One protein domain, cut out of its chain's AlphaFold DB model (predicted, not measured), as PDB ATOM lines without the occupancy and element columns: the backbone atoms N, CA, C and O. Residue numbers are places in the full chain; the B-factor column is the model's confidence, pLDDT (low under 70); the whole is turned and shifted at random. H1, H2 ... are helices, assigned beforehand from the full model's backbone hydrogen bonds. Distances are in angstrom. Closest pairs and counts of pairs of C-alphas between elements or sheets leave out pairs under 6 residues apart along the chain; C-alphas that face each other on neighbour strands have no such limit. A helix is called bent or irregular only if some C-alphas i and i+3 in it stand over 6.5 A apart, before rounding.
ATOM      1  N   HIS A 116      23.124  18.009  33.179       86.94
ATOM      2  CA  HIS A 116      22.079  17.356  32.405       86.94
ATOM      3  C   HIS A 116      21.921  15.890  32.832       86.94
ATOM      4  O   HIS A 116      20.814  15.488  33.182       86.94
ATOM      5  N   ILE A 117      23.020  15.136  32.949       88.62
ATOM      6  CA  ILE A 117      23.031  13.746  33.441       88.62
ATOM      7  C   ILE A 117      22.354  13.648  34.819       88.62
ATOM      8  O   ILE A 117      21.403  12.888  35.008       88.62
ATOM      9  N   MET A 118      22.767  14.489  35.773       87.38
ATOM     10  CA  MET A 118      22.196  14.513  37.125       87.38
ATOM     11  C   MET A 118      20.727  14.950  37.150       87.38
ATOM     12  O   MET A 118      19.968  14.546  38.035       87.38
ATOM     13  N   ARG A 119      20.312  15.817  36.220       88.19
ATOM     14  CA  ARG A 119      18.909  16.226  36.079       88.19
ATOM     15  C   ARG A 119      18.071  15.075  35.528       88.19
ATOM     16  O   ARG A 119      17.016  14.811  36.093       88.19
ATOM     17  N   ASN A 120      18.556  14.374  34.506       89.12
ATOM     18  CA  ASN A 120      17.875  13.234  33.898       89.12
ATOM     19  C   ASN A 120      17.699  12.090  34.896       89.12
ATOM     20  O   ASN A 120      16.588  11.589  35.040       89.12
ATOM     21  N   TYR A 121      18.743  11.762  35.664       89.94
ATOM     22  CA  TYR A 121      18.662  10.776  36.746       89.94
ATOM     23  C   TYR A 121      17.542  11.109  37.743       89.94
ATOM     24  O   TYR A 121      16.662  10.292  38.011       89.94
ATOM     25  N   ILE A 122      17.507  12.348  38.244       90.69
ATOM     26  CA  ILE A 122      16.489  12.768  39.219       90.69
ATOM     27  C   ILE A 122      15.094  12.872  38.604       90.69
ATOM     28  O   ILE A 122      14.115  12.578  39.288       90.69
ATOM     29  N   ASN A 123      14.978  13.286  37.343       90.69
ATOM     30  CA  ASN A 123      13.698  13.323  36.646       90.69
ATOM     31  C   ASN A 123      13.122  11.911  36.492       90.69
ATOM     32  O   ASN A 123      11.965  11.706  36.847       90.69
ATOM     33  N   ARG A 124      13.946  10.933  36.101       89.94
ATOM     34  CA  ARG A 124      13.530   9.530  35.973       89.94
ATOM     35  C   ARG A 124      13.059   8.960  37.311       89.94
ATOM     36  O   ARG A 124      11.974   8.396  37.388       89.94
ATOM     37  N   LEU A 125      13.802   9.205  38.395       90.50
ATOM     38  CA  LEU A 125      13.362   8.807  39.738       90.50
ATOM     39  C   LEU A 125      12.061   9.505  40.162       90.50
ATOM     40  O   LEU A 125      11.199   8.891  40.781       90.50
ATOM     41  N   ARG A 126      11.885  10.791  39.831       91.69
ATOM     42  CA  ARG A 126      10.635  11.518  40.116       91.69
ATOM     43  C   ARG A 126       9.449  10.936  39.362       91.69
ATOM     44  O   ARG A 126       8.378  10.833  39.950       91.69
ATOM     45  N   GLU A 127       9.622  10.553  38.105       90.56
ATOM     46  CA  GLU A 127       8.568   9.901  37.325       90.56
ATOM     47  C   GLU A 127       8.099   8.609  38.008       90.56
ATOM     48  O   GLU A 127       6.893   8.419  38.176       90.56
ATOM     49  N   MET A 128       9.026   7.787  38.516       90.19
ATOM     50  CA  MET A 128       8.697   6.568  39.275       90.19
ATOM     51  C   MET A 128       7.841   6.858  40.515       90.19
ATOM     52  O   MET A 128       6.920   6.108  40.814       90.19
ATOM     53  N   THR A 129       8.060   7.985  41.210       89.69
ATOM     54  CA  THR A 129       7.229   8.351  42.381       89.69
ATOM     55  C   THR A 129       5.764   8.620  42.028       89.69
ATOM     56  O   THR A 129       4.900   8.585  42.902       89.69
ATOM     57  N   THR A 130       5.475   8.914  40.759       87.94
ATOM     58  CA  THR A 130       4.118   9.220  40.286       87.94
ATOM     59  C   THR A 130       3.435   8.034  39.617       87.94
ATOM     60  O   THR A 130       2.211   7.928  39.689       87.94
ATOM     61  N   LYS A 131       4.200   7.123  39.008       87.25
ATOM     62  CA  LYS A 131       3.668   5.929  38.342       87.25
ATOM     63  C   LYS A 131       3.093   4.953  39.367       87.25
ATOM     64  O   LYS A 131       3.650   4.782  40.442       87.25
ATOM     65  N   HIS A 132       1.948   4.349  39.056       85.81
ATOM     66  CA  HIS A 132       1.303   3.354  39.925       85.81
ATOM     67  C   HIS A 132       1.847   1.936  39.699       85.81
ATOM     68  O   HIS A 132       1.703   1.081  40.566       85.81
ATOM     69  N   LYS A 133       2.456   1.696  38.536       87.06
ATOM     70  CA  LYS A 133       3.065   0.422  38.162       87.06
ATOM     71  C   LYS A 133       4.554   0.611  37.888       87.06
ATOM     72  O   LYS A 133       4.932   1.673  37.380       87.06
ATOM     73  N   SER A 134       5.359  -0.388  38.233       87.62
ATOM     74  CA  SER A 134       6.762  -0.475  37.824       87.62
ATOM     75  C   SER A 134       6.871  -0.828  36.339       87.62
ATOM     76  O   SER A 134       5.867  -1.146  35.690       87.62
ATOM     77  N   SER A 135       8.086  -0.772  35.789       83.00
ATOM     78  CA  SER A 135       8.347  -1.240  34.416       83.00
ATOM     79  C   SER A 135       8.035  -2.718  34.203       83.00
ATOM     80  O   SER A 135       7.851  -3.112  33.063       83.00
ATOM     81  N   GLU A 136       7.915  -3.519  35.260       78.81
ATOM     82  CA  GLU A 136       7.522  -4.937  35.202       78.81
ATOM     83  C   GLU A 136       5.999  -5.138  35.329       78.81
ATOM     84  O   GLU A 136       5.514  -6.261  35.380       78.81
ATOM     85  N   GLY A 137       5.215  -4.058  35.430       80.94
ATOM     86  CA  GLY A 137       3.752  -4.124  35.510       80.94
ATOM     87  C   GLY A 137       3.187  -4.305  36.924       80.94
ATOM     88  O   GLY A 137       1.981  -4.114  37.125       80.94
ATOM     89  N   HIS A 138       4.037  -4.572  37.919       85.94
ATOM     90  CA  HIS A 138       3.653  -4.718  39.324       85.94
ATOM     91  C   HIS A 138       3.135  -3.406  39.926       85.94
ATOM     92  O   HIS A 138       3.659  -2.322  39.659       85.94
ATOM     93  N   ILE A 139       2.101  -3.491  40.771       88.56
ATOM     94  CA  ILE A 139       1.575  -2.332  41.503       88.56
ATOM     95  C   ILE A 139       2.605  -1.890  42.541       88.56
ATOM     96  O   ILE A 139       3.019  -2.676  43.387       88.56
ATOM     97  N   VAL A 140       2.967  -0.607  42.514       90.56
ATOM     98  CA  VAL A 140       3.903  -0.022  43.473       90.56
ATOM     99  C   VAL A 140       3.122   0.649  44.613       90.56
ATOM    100  O   VAL A 140       2.454   1.674  44.386       90.56
ATOM    101  N   PRO A 141       3.225   0.138  45.858       91.00
ATOM    102  CA  PRO A 141       2.571   0.717  47.024       91.00
ATOM    103  C   PRO A 141       2.828   2.219  47.174       91.00
ATOM    104  O   PRO A 141       3.940   2.717  46.974       91.00
ATOM    105  N   GLY A 142       1.792   2.968  47.565       88.62
ATOM    106  CA  GLY A 142       1.898   4.415  47.791       88.62
ATOM    107  C   GLY A 142       2.944   4.784  48.851       88.62
ATOM    108  O   GLY A 142       3.646   5.783  48.693       88.62
ATOM    109  N   SER A 143       3.108   3.942  49.874       89.31
ATOM    110  CA  SER A 143       4.133   4.078  50.916       89.31
ATOM    111  C   SER A 143       5.553   4.048  50.338       89.31
ATOM    112  O   SER A 143       6.342   4.949  50.618       89.31
ATOM    113  N   LEU A 144       5.871   3.084  49.466       88.38
ATOM    114  CA  LEU A 144       7.187   2.966  48.823       88.38
ATOM    115  C   LEU A 144       7.463   4.119  47.852       88.38
ATOM    116  O   LEU A 144       8.575   4.654  47.823       88.38
ATOM    117  N   ARG A 145       6.444   4.576  47.113       90.19
ATOM    118  CA  ARG A 145       6.556   5.766  46.249       90.19
ATOM    119  C   ARG A 145       6.833   7.032  47.052       90.19
ATOM    120  O   ARG A 145       7.645   7.860  46.632       90.19
ATOM    121  N   GLN A 146       6.200   7.170  48.215       89.94
ATOM    122  CA  GLN A 146       6.439   8.278  49.133       89.94
ATOM    123  C   GLN A 146       7.848   8.200  49.745       89.94
ATOM    124  O   GLN A 146       8.567   9.197  49.724       89.94
ATOM    125  N   ILE A 147       8.312   7.011  50.145       88.44
ATOM    126  CA  ILE A 147       9.691   6.793  50.615       88.44
ATOM    127  C   ILE A 147      10.712   7.179  49.539       88.44
ATOM    128  O   ILE A 147      11.674   7.894  49.833       88.44
ATOM    129  N   LEU A 148      10.514   6.749  48.287       87.50
ATOM    130  CA  LEU A 148      11.384   7.132  47.175       87.50
ATOM    131  C   LEU A 148      11.411   8.656  47.011       87.50
ATOM    132  O   LEU A 148      12.488   9.246  46.924       87.50
ATOM    133  N   LYS A 149      10.237   9.298  47.031       89.38
ATOM    134  CA  LYS A 149      10.082  10.755  46.924       89.38
ATOM    135  C   LYS A 149      10.835  11.501  48.024       89.38
ATOM    136  O   LYS A 149      11.548  12.462  47.721       89.38
ATOM    137  N   ASP A 150      10.749  11.024  49.261       86.88
ATOM    138  CA  ASP A 150      11.433  11.607  50.418       86.88
ATOM    139  C   ASP A 150      12.953  11.387  50.354       86.88
ATOM    140  O   ASP A 150      13.744  12.237  50.780       86.88
ATOM    141  N   ARG A 151      13.394  10.280  49.741       85.19
ATOM    142  CA  ARG A 151      14.813   9.932  49.579       85.19
ATOM    143  C   ARG A 151      15.460  10.470  48.300       85.19
ATOM    144  O   ARG A 151      16.685  10.407  48.206       85.19
ATOM    145  N   LEU A 152      14.731  11.102  47.373       86.12
ATOM    146  CA  LEU A 152      15.290  11.674  46.128       86.12
ATOM    147  C   LEU A 152      16.516  12.568  46.359       86.12
ATOM    148  O   LEU A 152      17.502  12.505  45.623       86.12
ATOM    149  N   ARG A 153      16.469  13.421  47.391       81.44
ATOM    150  CA  ARG A 153      17.595  14.305  47.725       81.44
ATOM    151  C   ARG A 153      18.788  13.510  48.249       81.44
ATOM    152  O   ARG A 153      19.912  13.813  47.860       81.44
ATOM    153  N   LYS A 154      18.543  12.490  49.081       82.00
ATOM    154  CA  LYS A 154      19.585  11.588  49.587       82.00
ATOM    155  C   LYS A 154      20.232  10.808  48.443       82.00
ATOM    156  O   LYS A 154      21.450  10.746  48.415       82.00
ATOM    157  N   LEU A 155      19.456  10.319  47.473       81.31
ATOM    158  CA  LEU A 155      19.963   9.644  46.267       81.31
ATOM    159  C   LEU A 155      20.861  10.556  45.434       81.31
ATOM    160  O   LEU A 155      21.987  10.191  45.110       81.31
ATOM    161  N   ARG A 156      20.413  11.791  45.174       83.44
ATOM    162  CA  ARG A 156      21.233  12.800  44.487       83.44
ATOM    163  C   ARG A 156      22.551  13.065  45.220       83.44
ATOM    164  O   ARG A 156      23.609  13.124  44.594       83.44
ATOM    165  N   SER A 157      22.473  13.274  46.533       79.00
ATOM    166  CA  SER A 157      23.640  13.522  47.378       79.00
ATOM    167  C   SER A 157      24.562  12.312  47.427       79.00
ATOM    168  O   SER A 157      25.766  12.492  47.340       79.00
ATOM    169  N   GLY A 158      24.010  11.101  47.476       76.06
ATOM    170  CA  GLY A 158      24.756   9.854  47.430       76.06
ATOM    171  C   GLY A 158      25.588   9.743  46.165       76.06
ATOM    172  O   GLY A 158      26.795   9.597  46.266       76.06
ATOM    173  N   VAL A 159      24.982   9.940  44.990       78.44
ATOM    174  CA  VAL A 159      25.722   9.979  43.716       78.44
ATOM    175  C   VAL A 159      26.829  11.038  43.740       78.44
ATOM    176  O   VAL A 159      27.954  10.768  43.339       78.44
ATOM    177  N   THR A 160      26.540  12.231  44.268       77.19
ATOM    178  CA  THR A 160      27.546  13.303  44.390       77.19
ATOM    179  C   THR A 160      28.707  12.890  45.304       77.19
ATOM    180  O   THR A 160      29.859  13.190  45.006       77.19
ATOM    181  N   MET A 161      28.416  12.176  46.395       71.69
ATOM    182  CA  MET A 161      29.428  11.642  47.306       71.69
ATOM    183  C   MET A 161      30.245  10.523  46.666       71.69
ATOM    184  O   MET A 161      31.451  10.520  46.858       71.69
ATOM    185  N   VAL A 162      29.632   9.622  45.889       70.62
ATOM    186  CA  VAL A 162      30.361   8.566  45.159       70.62
ATOM    187  C   VAL A 162      31.344   9.176  44.163       70.62
ATOM    188  O   VAL A 162      32.480   8.733  44.074       70.62
ATOM    189  N   ILE A 163      30.940  10.236  43.457       72.00
ATOM    190  CA  ILE A 163      31.826  10.952  42.527       72.00
ATOM    191  C   ILE A 163      33.028  11.563  43.265       72.00
ATOM    192  O   ILE A 163      34.139  11.551  42.744       72.00
ATOM    193  N   GLN A 164      32.813  12.107  44.465       66.56
ATOM    194  CA  GLN A 164      33.858  12.784  45.237       66.56
ATOM    195  C   GLN A 164      34.739  11.820  46.053       66.56
ATOM    196  O   GLN A 164      35.911  12.110  46.275       66.56
ATOM    197  N   TYR A 165      34.187  10.685  46.487       66.44
ATOM    198  CA  TYR A 165      34.838   9.679  47.330       66.44
ATOM    199  C   TYR A 165      34.502   8.259  46.827       66.44
ATOM    200  O   TYR A 165      33.708   7.552  47.460       66.44
ATOM    201  N   PRO A 166      35.102   7.817  45.702       56.03
ATOM    202  CA  PRO A 166      34.725   6.576  45.011       56.03
ATOM    203  C   PRO A 166      34.867   5.306  45.858       56.03
ATOM    204  O   PRO A 166      34.169   4.327  45.624       56.03
ATOM    205  N   TYR A 167      35.736   5.335  46.872       47.16
ATOM    206  CA  TYR A 167      36.081   4.177  47.700       47.16
ATOM    207  C   TYR A 167      35.208   4.001  48.958       47.16
ATOM    208  O   TYR A 167      35.409   3.041  49.692       47.16
ATOM    209  N   ILE A 168      34.263   4.912  49.244       45.72
ATOM    210  CA  ILE A 168      33.622   4.985  50.577       45.72
ATOM    211  C   ILE A 168      32.111   4.681  50.567       45.72
ATOM    212  O   ILE A 168      31.555   4.353  51.616       45.72
ATOM    213  N   LEU A 169      31.397   4.753  49.433       48.78
ATOM    214  CA  LEU A 169      29.929   4.658  49.455       48.78
ATOM    215  C   LEU A 169      29.325   3.990  48.209       48.78
ATOM    216  O   LEU A 169      29.456   4.496  47.101       48.78
ATOM    217  N   THR A 170      28.548   2.923  48.393       53.75
ATOM    218  CA  THR A 170      27.629   2.394  47.373       53.75
ATOM    219  C   THR A 170      26.260   3.070  47.494       53.75
ATOM    220  O   THR A 170      25.724   3.241  48.590       53.75
ATOM    221  N   VAL A 171      25.650   3.454  46.364       53.16
ATOM    222  CA  VAL A 171      24.302   4.074  46.321       53.16
ATOM    223  C   VAL A 171      23.231   3.159  46.941       53.16
ATOM    224  O   VAL A 171      22.261   3.644  47.526       53.16
ATOM    225  N   VAL A 172      23.467   1.842  46.911       50.72
ATOM    226  CA  VAL A 172      22.669   0.795  47.573       50.72
ATOM    227  C   VAL A 172      22.474   1.074  49.074       50.72
ATOM    228  O   VAL A 172      21.387   0.867  49.614       50.72
ATOM    229  N   ASN A 173      23.461   1.692  49.735       57.44
ATOM    230  CA  ASN A 173      23.406   2.013  51.166       57.44
ATOM    231  C   ASN A 173      22.355   3.079  51.537       57.44
ATOM    232  O   ASN A 173      22.184   3.387  52.711       57.44
ATOM    233  N   ILE A 174      21.670   3.705  50.572       57.00
ATOM    234  CA  ILE A 174      20.650   4.742  50.833       57.00
ATOM    235  C   ILE A 174      19.288   4.134  51.193       57.00
ATOM    236  O   ILE A 174      18.494   4.774  51.901       57.00
ATOM    237  N   PHE A 175      19.038   2.916  50.714       54.44
ATOM    238  CA  PHE A 175      17.844   2.129  51.020       54.44
ATOM    239  C   PHE A 175      18.128   0.968  51.977       54.44
ATOM    240  O   PHE A 175      17.204   0.523  52.652       54.44
ATOM    241  N   ALA A 176      19.388   0.532  52.075       51.53
ATOM    242  CA  ALA A 176      19.826  -0.467  53.041       51.53
ATOM    243  C   ALA A 176      19.962   0.102  54.467       51.53
ATOM    244  O   ALA A 176      20.130   1.307  54.680       51.53
ATOM    245  N   LYS A 177      19.900  -0.794  55.454       48.88
ATOM    246  CA  LYS A 177      19.947  -0.497  56.890       48.88
ATOM    247  C   LYS A 177      21.299   0.126  57.282       48.88
ATOM    248  O   LYS A 177      22.319  -0.547  57.203       48.88
ATOM    249  N   LYS A 178      21.322   1.394  57.729       54.66
ATOM    250  CA  LYS A 178      22.551   2.060  58.228       54.66
ATOM    251  C   LYS A 178      22.743   1.972  59.746       54.66
ATOM    252  O   LYS A 178      23.859   2.149  60.226       54.66
ATOM    253  N   LYS A 179      21.668   1.731  60.503       53.91
ATOM    254  CA  LYS A 179      21.657   1.524  61.964       53.91
ATOM    255  C   LYS A 179      20.642   0.438  62.325       53.91
ATOM    256  O   LYS A 179      19.672   0.245  61.597       53.91
ATOM    257  N   ILE A 180      20.827  -0.225  63.468       48.53
ATOM    258  CA  ILE A 180      19.974  -1.326  63.967       48.53
ATOM    259  C   ILE A 180      18.471  -0.962  64.010       48.53
ATOM    260  O   ILE A 180      17.638  -1.849  63.835       48.53
ATOM    261  N   SER A 181      18.127   0.328  64.120       55.41
ATOM    262  CA  SER A 181      16.752   0.847  64.185       55.41
ATOM    263  C   SER A 181      16.122   1.294  62.852       55.41
ATOM    264  O   SER A 181      14.963   1.695  62.856       55.41
ATOM    265  N   GLU A 182      16.840   1.298  61.720       64.25
ATOM    266  CA  GLU A 182      16.249   1.692  60.427       64.25
ATOM    267  C   GLU A 182      15.627   0.490  59.696       64.25
ATOM    268  O   GLU A 182      16.220  -0.585  59.612       64.25
ATOM    269  N   VAL A 183      14.431   0.684  59.138       72.06
ATOM    270  CA  VAL A 183      13.741  -0.320  58.315       72.06
ATOM    271  C   VAL A 183      14.411  -0.405  56.940       72.06
ATOM    272  O   VAL A 183      14.641   0.621  56.292       72.06
ATOM    273  N   ASN A 184      14.735  -1.624  56.502       80.00
ATOM    274  CA  ASN A 184      15.265  -1.892  55.168       80.00
ATOM    275  C   ASN A 184      14.105  -2.070  54.185       80.00
ATOM    276  O   ASN A 184      13.387  -3.058  54.269       80.00
ATOM    277  N   TYR A 185      13.953  -1.135  53.249       81.75
ATOM    278  CA  TYR A 185      12.871  -1.171  52.259       81.75
ATOM    279  C   TYR A 185      13.272  -1.856  50.946       81.75
ATOM    280  O   TYR A 185      12.443  -1.968  50.050       81.75
ATOM    281  N   VAL A 186      14.534  -2.280  50.795       81.75
ATOM    282  CA  VAL A 186      15.013  -2.926  49.560       81.75
ATOM    283  C   VAL A 186      14.208  -4.187  49.218       81.75
ATOM    284  O   VAL A 186      13.768  -4.258  48.072       81.75
ATOM    285  N   PRO A 187      13.924  -5.118  50.156       83.38
ATOM    286  CA  PRO A 187      13.142  -6.317  49.845       83.38
ATOM    287  C   PRO A 187      11.741  -5.988  49.313       83.38
ATOM    288  O   PRO A 187      11.347  -6.474  48.257       83.38
ATOM    289  N   ASP A 188      11.027  -5.070  49.972       83.69
ATOM    290  CA  ASP A 188       9.690  -4.640  49.540       83.69
ATOM    291  C   ASP A 188       9.724  -3.964  48.159       83.69
ATOM    292  O   ASP A 188       8.827  -4.133  47.330       83.69
ATOM    293  N   MET A 189      10.777  -3.186  47.887       87.06
ATOM    294  CA  MET A 189      10.981  -2.545  46.587       87.06
ATOM    295  C   MET A 189      11.341  -3.546  45.484       87.06
ATOM    296  O   MET A 189      10.987  -3.299  44.332       87.06
ATOM    297  N   GLN A 190      12.027  -4.645  45.808       86.94
ATOM    298  CA  GLN A 190      12.303  -5.733  44.867       86.94
ATOM    299  C   GLN A 190      11.015  -6.478  44.507       86.94
ATOM    300  O   GLN A 190      10.748  -6.664  43.326       86.94
ATOM    301  N   LEU A 191      10.167  -6.793  45.493       86.00
ATOM    302  CA  LEU A 191       8.898  -7.504  45.273       86.00
ATOM    303  C   LEU A 191       7.931  -6.769  44.332       86.00
ATOM    304  O   LEU A 191       7.161  -7.403  43.621       86.00
ATOM    305  N   CYS A 192       7.954  -5.433  44.319       85.94
ATOM    306  CA  CYS A 192       7.101  -4.624  43.439       85.94
ATOM    307  C   CYS A 192       7.812  -4.096  42.178       85.94
ATOM    308  O   CYS A 192       7.257  -3.243  41.481       85.94
ATOM    309  N   GLY A 193       9.042  -4.535  41.887       85.25
ATOM    310  CA  GLY A 193       9.825  -4.071  40.731       85.25
ATOM    311  C   GLY A 193      10.249  -2.592  40.788       85.25
ATOM    312  O   GLY A 193      10.742  -2.031  39.816       85.25
ATOM    313  N   LEU A 194      10.067  -1.901  41.920       87.94
ATOM    314  CA  LEU A 194      10.523  -0.512  42.066       87.94
ATOM    315  C   LEU A 194      12.054  -0.439  42.169       87.94
ATOM    316  O   LEU A 194      12.670   0.533  41.732       87.94
ATOM    317  N   PHE A 195      12.678  -1.454  42.770       87.56
ATOM    318  CA  PHE A 195      14.129  -1.501  42.922       87.56
ATOM    319  C   PHE A 195      14.842  -1.664  41.572       87.56
ATOM    320  O   PHE A 195      15.834  -0.974  41.335       87.56
ATOM    321  N   SER A 196      14.317  -2.499  40.667       84.31
ATOM    322  CA  SER A 196      14.856  -2.672  39.310       84.31
ATOM    323  C   SER A 196      14.754  -1.378  38.494       84.31
ATOM    324  O   SER A 196      15.727  -0.978  37.849       84.31
ATOM    325  N   ASP A 197      13.651  -0.633  38.620       87.62
ATOM    326  CA  ASP A 197      13.499   0.700  38.022       87.62
ATOM    327  C   ASP A 197      14.553   1.700  38.532       87.62
ATOM    328  O   ASP A 197      15.174   2.437  37.752       87.62
ATOM    329  N   ILE A 198      14.793   1.722  39.849       88.38
ATOM    330  CA  ILE A 198      15.809   2.586  40.470       88.38
ATOM    331  C   ILE A 198      17.213   2.216  39.973       88.38
ATOM    332  O   ILE A 198      17.999   3.107  39.629       88.38
ATOM    333  N   MET A 199      17.525   0.920  39.914       84.56
ATOM    334  CA  MET A 199      18.812   0.414  39.434       84.56
ATOM    335  C   MET A 199      19.018   0.704  37.943       84.56
ATOM    336  O   MET A 199      20.084   1.180  37.560       84.56
TER     337      MET A 199
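What this domain is: This is residues 116 to 199 of the 494 residues of the protein "Exonuclease" of Aphis craccivora (UniProt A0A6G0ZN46). The long bent helix H2 and helix H1 form a helical hairpin, with three short helices, H3, H4 and H5, along one side of it. Residues 163 to 168 stick out. The printed part has 84 residues, with named helices H1 to H5 in chain order and no named strand: all helix, compact, with a radius of gyration of the C-alphas of 12.9 A and spans of 37 by 36 by 19 A.

Where its parts are: H2, residues 142 to 164, was assigned as one helix by its hydrogen bonds but is bent: C-alphas 150 and 153 are 7.2 A apart. Its arms are H2a, residues 142 to 150, 12.2 A, and H2b, residues 153 to 164, 16.5 A. H1, residues 116 to 130, is 21.2 A long from (22.079, 17.356, 32.405). H3 is residues 171 to 174, H4 186 to 191, and H5 194 to 199, ending at (18.812, 0.414, 39.434).

How they stand to each other: H2a touches residues 125 to 130 of H1, closest C-alphas Thr 129 and Arg 145, 4.7 A, at a shallow tilt of 25 degrees, opposite ways. H2b touches H3, closest C-alphas Gly 158 and Val 171, 5.9 A. H5 only just touches H1, with 3 pairs of C-alphas within 8 A, closest Leu 125 and Ile 198, 6.7 A. H4 and H5 only just touch, with 3 such pairs, only at the corner, closest C-alphas Met 189 and Phe 195, 4.9 A. Each O i to N i+4 pair is within hydrogen-bond range in H2a, H2b, H4 and H5, and 10 of 11 in H1; H3 is too short for one.

The domain as a whole: The farthest C-alphas, His 116 and Ile 180, are 36.7 A apart. The printed part has no cut; the links H1 to H2 and H3 to H4 are long. Residues 164 to 182 have pLDDT under 70.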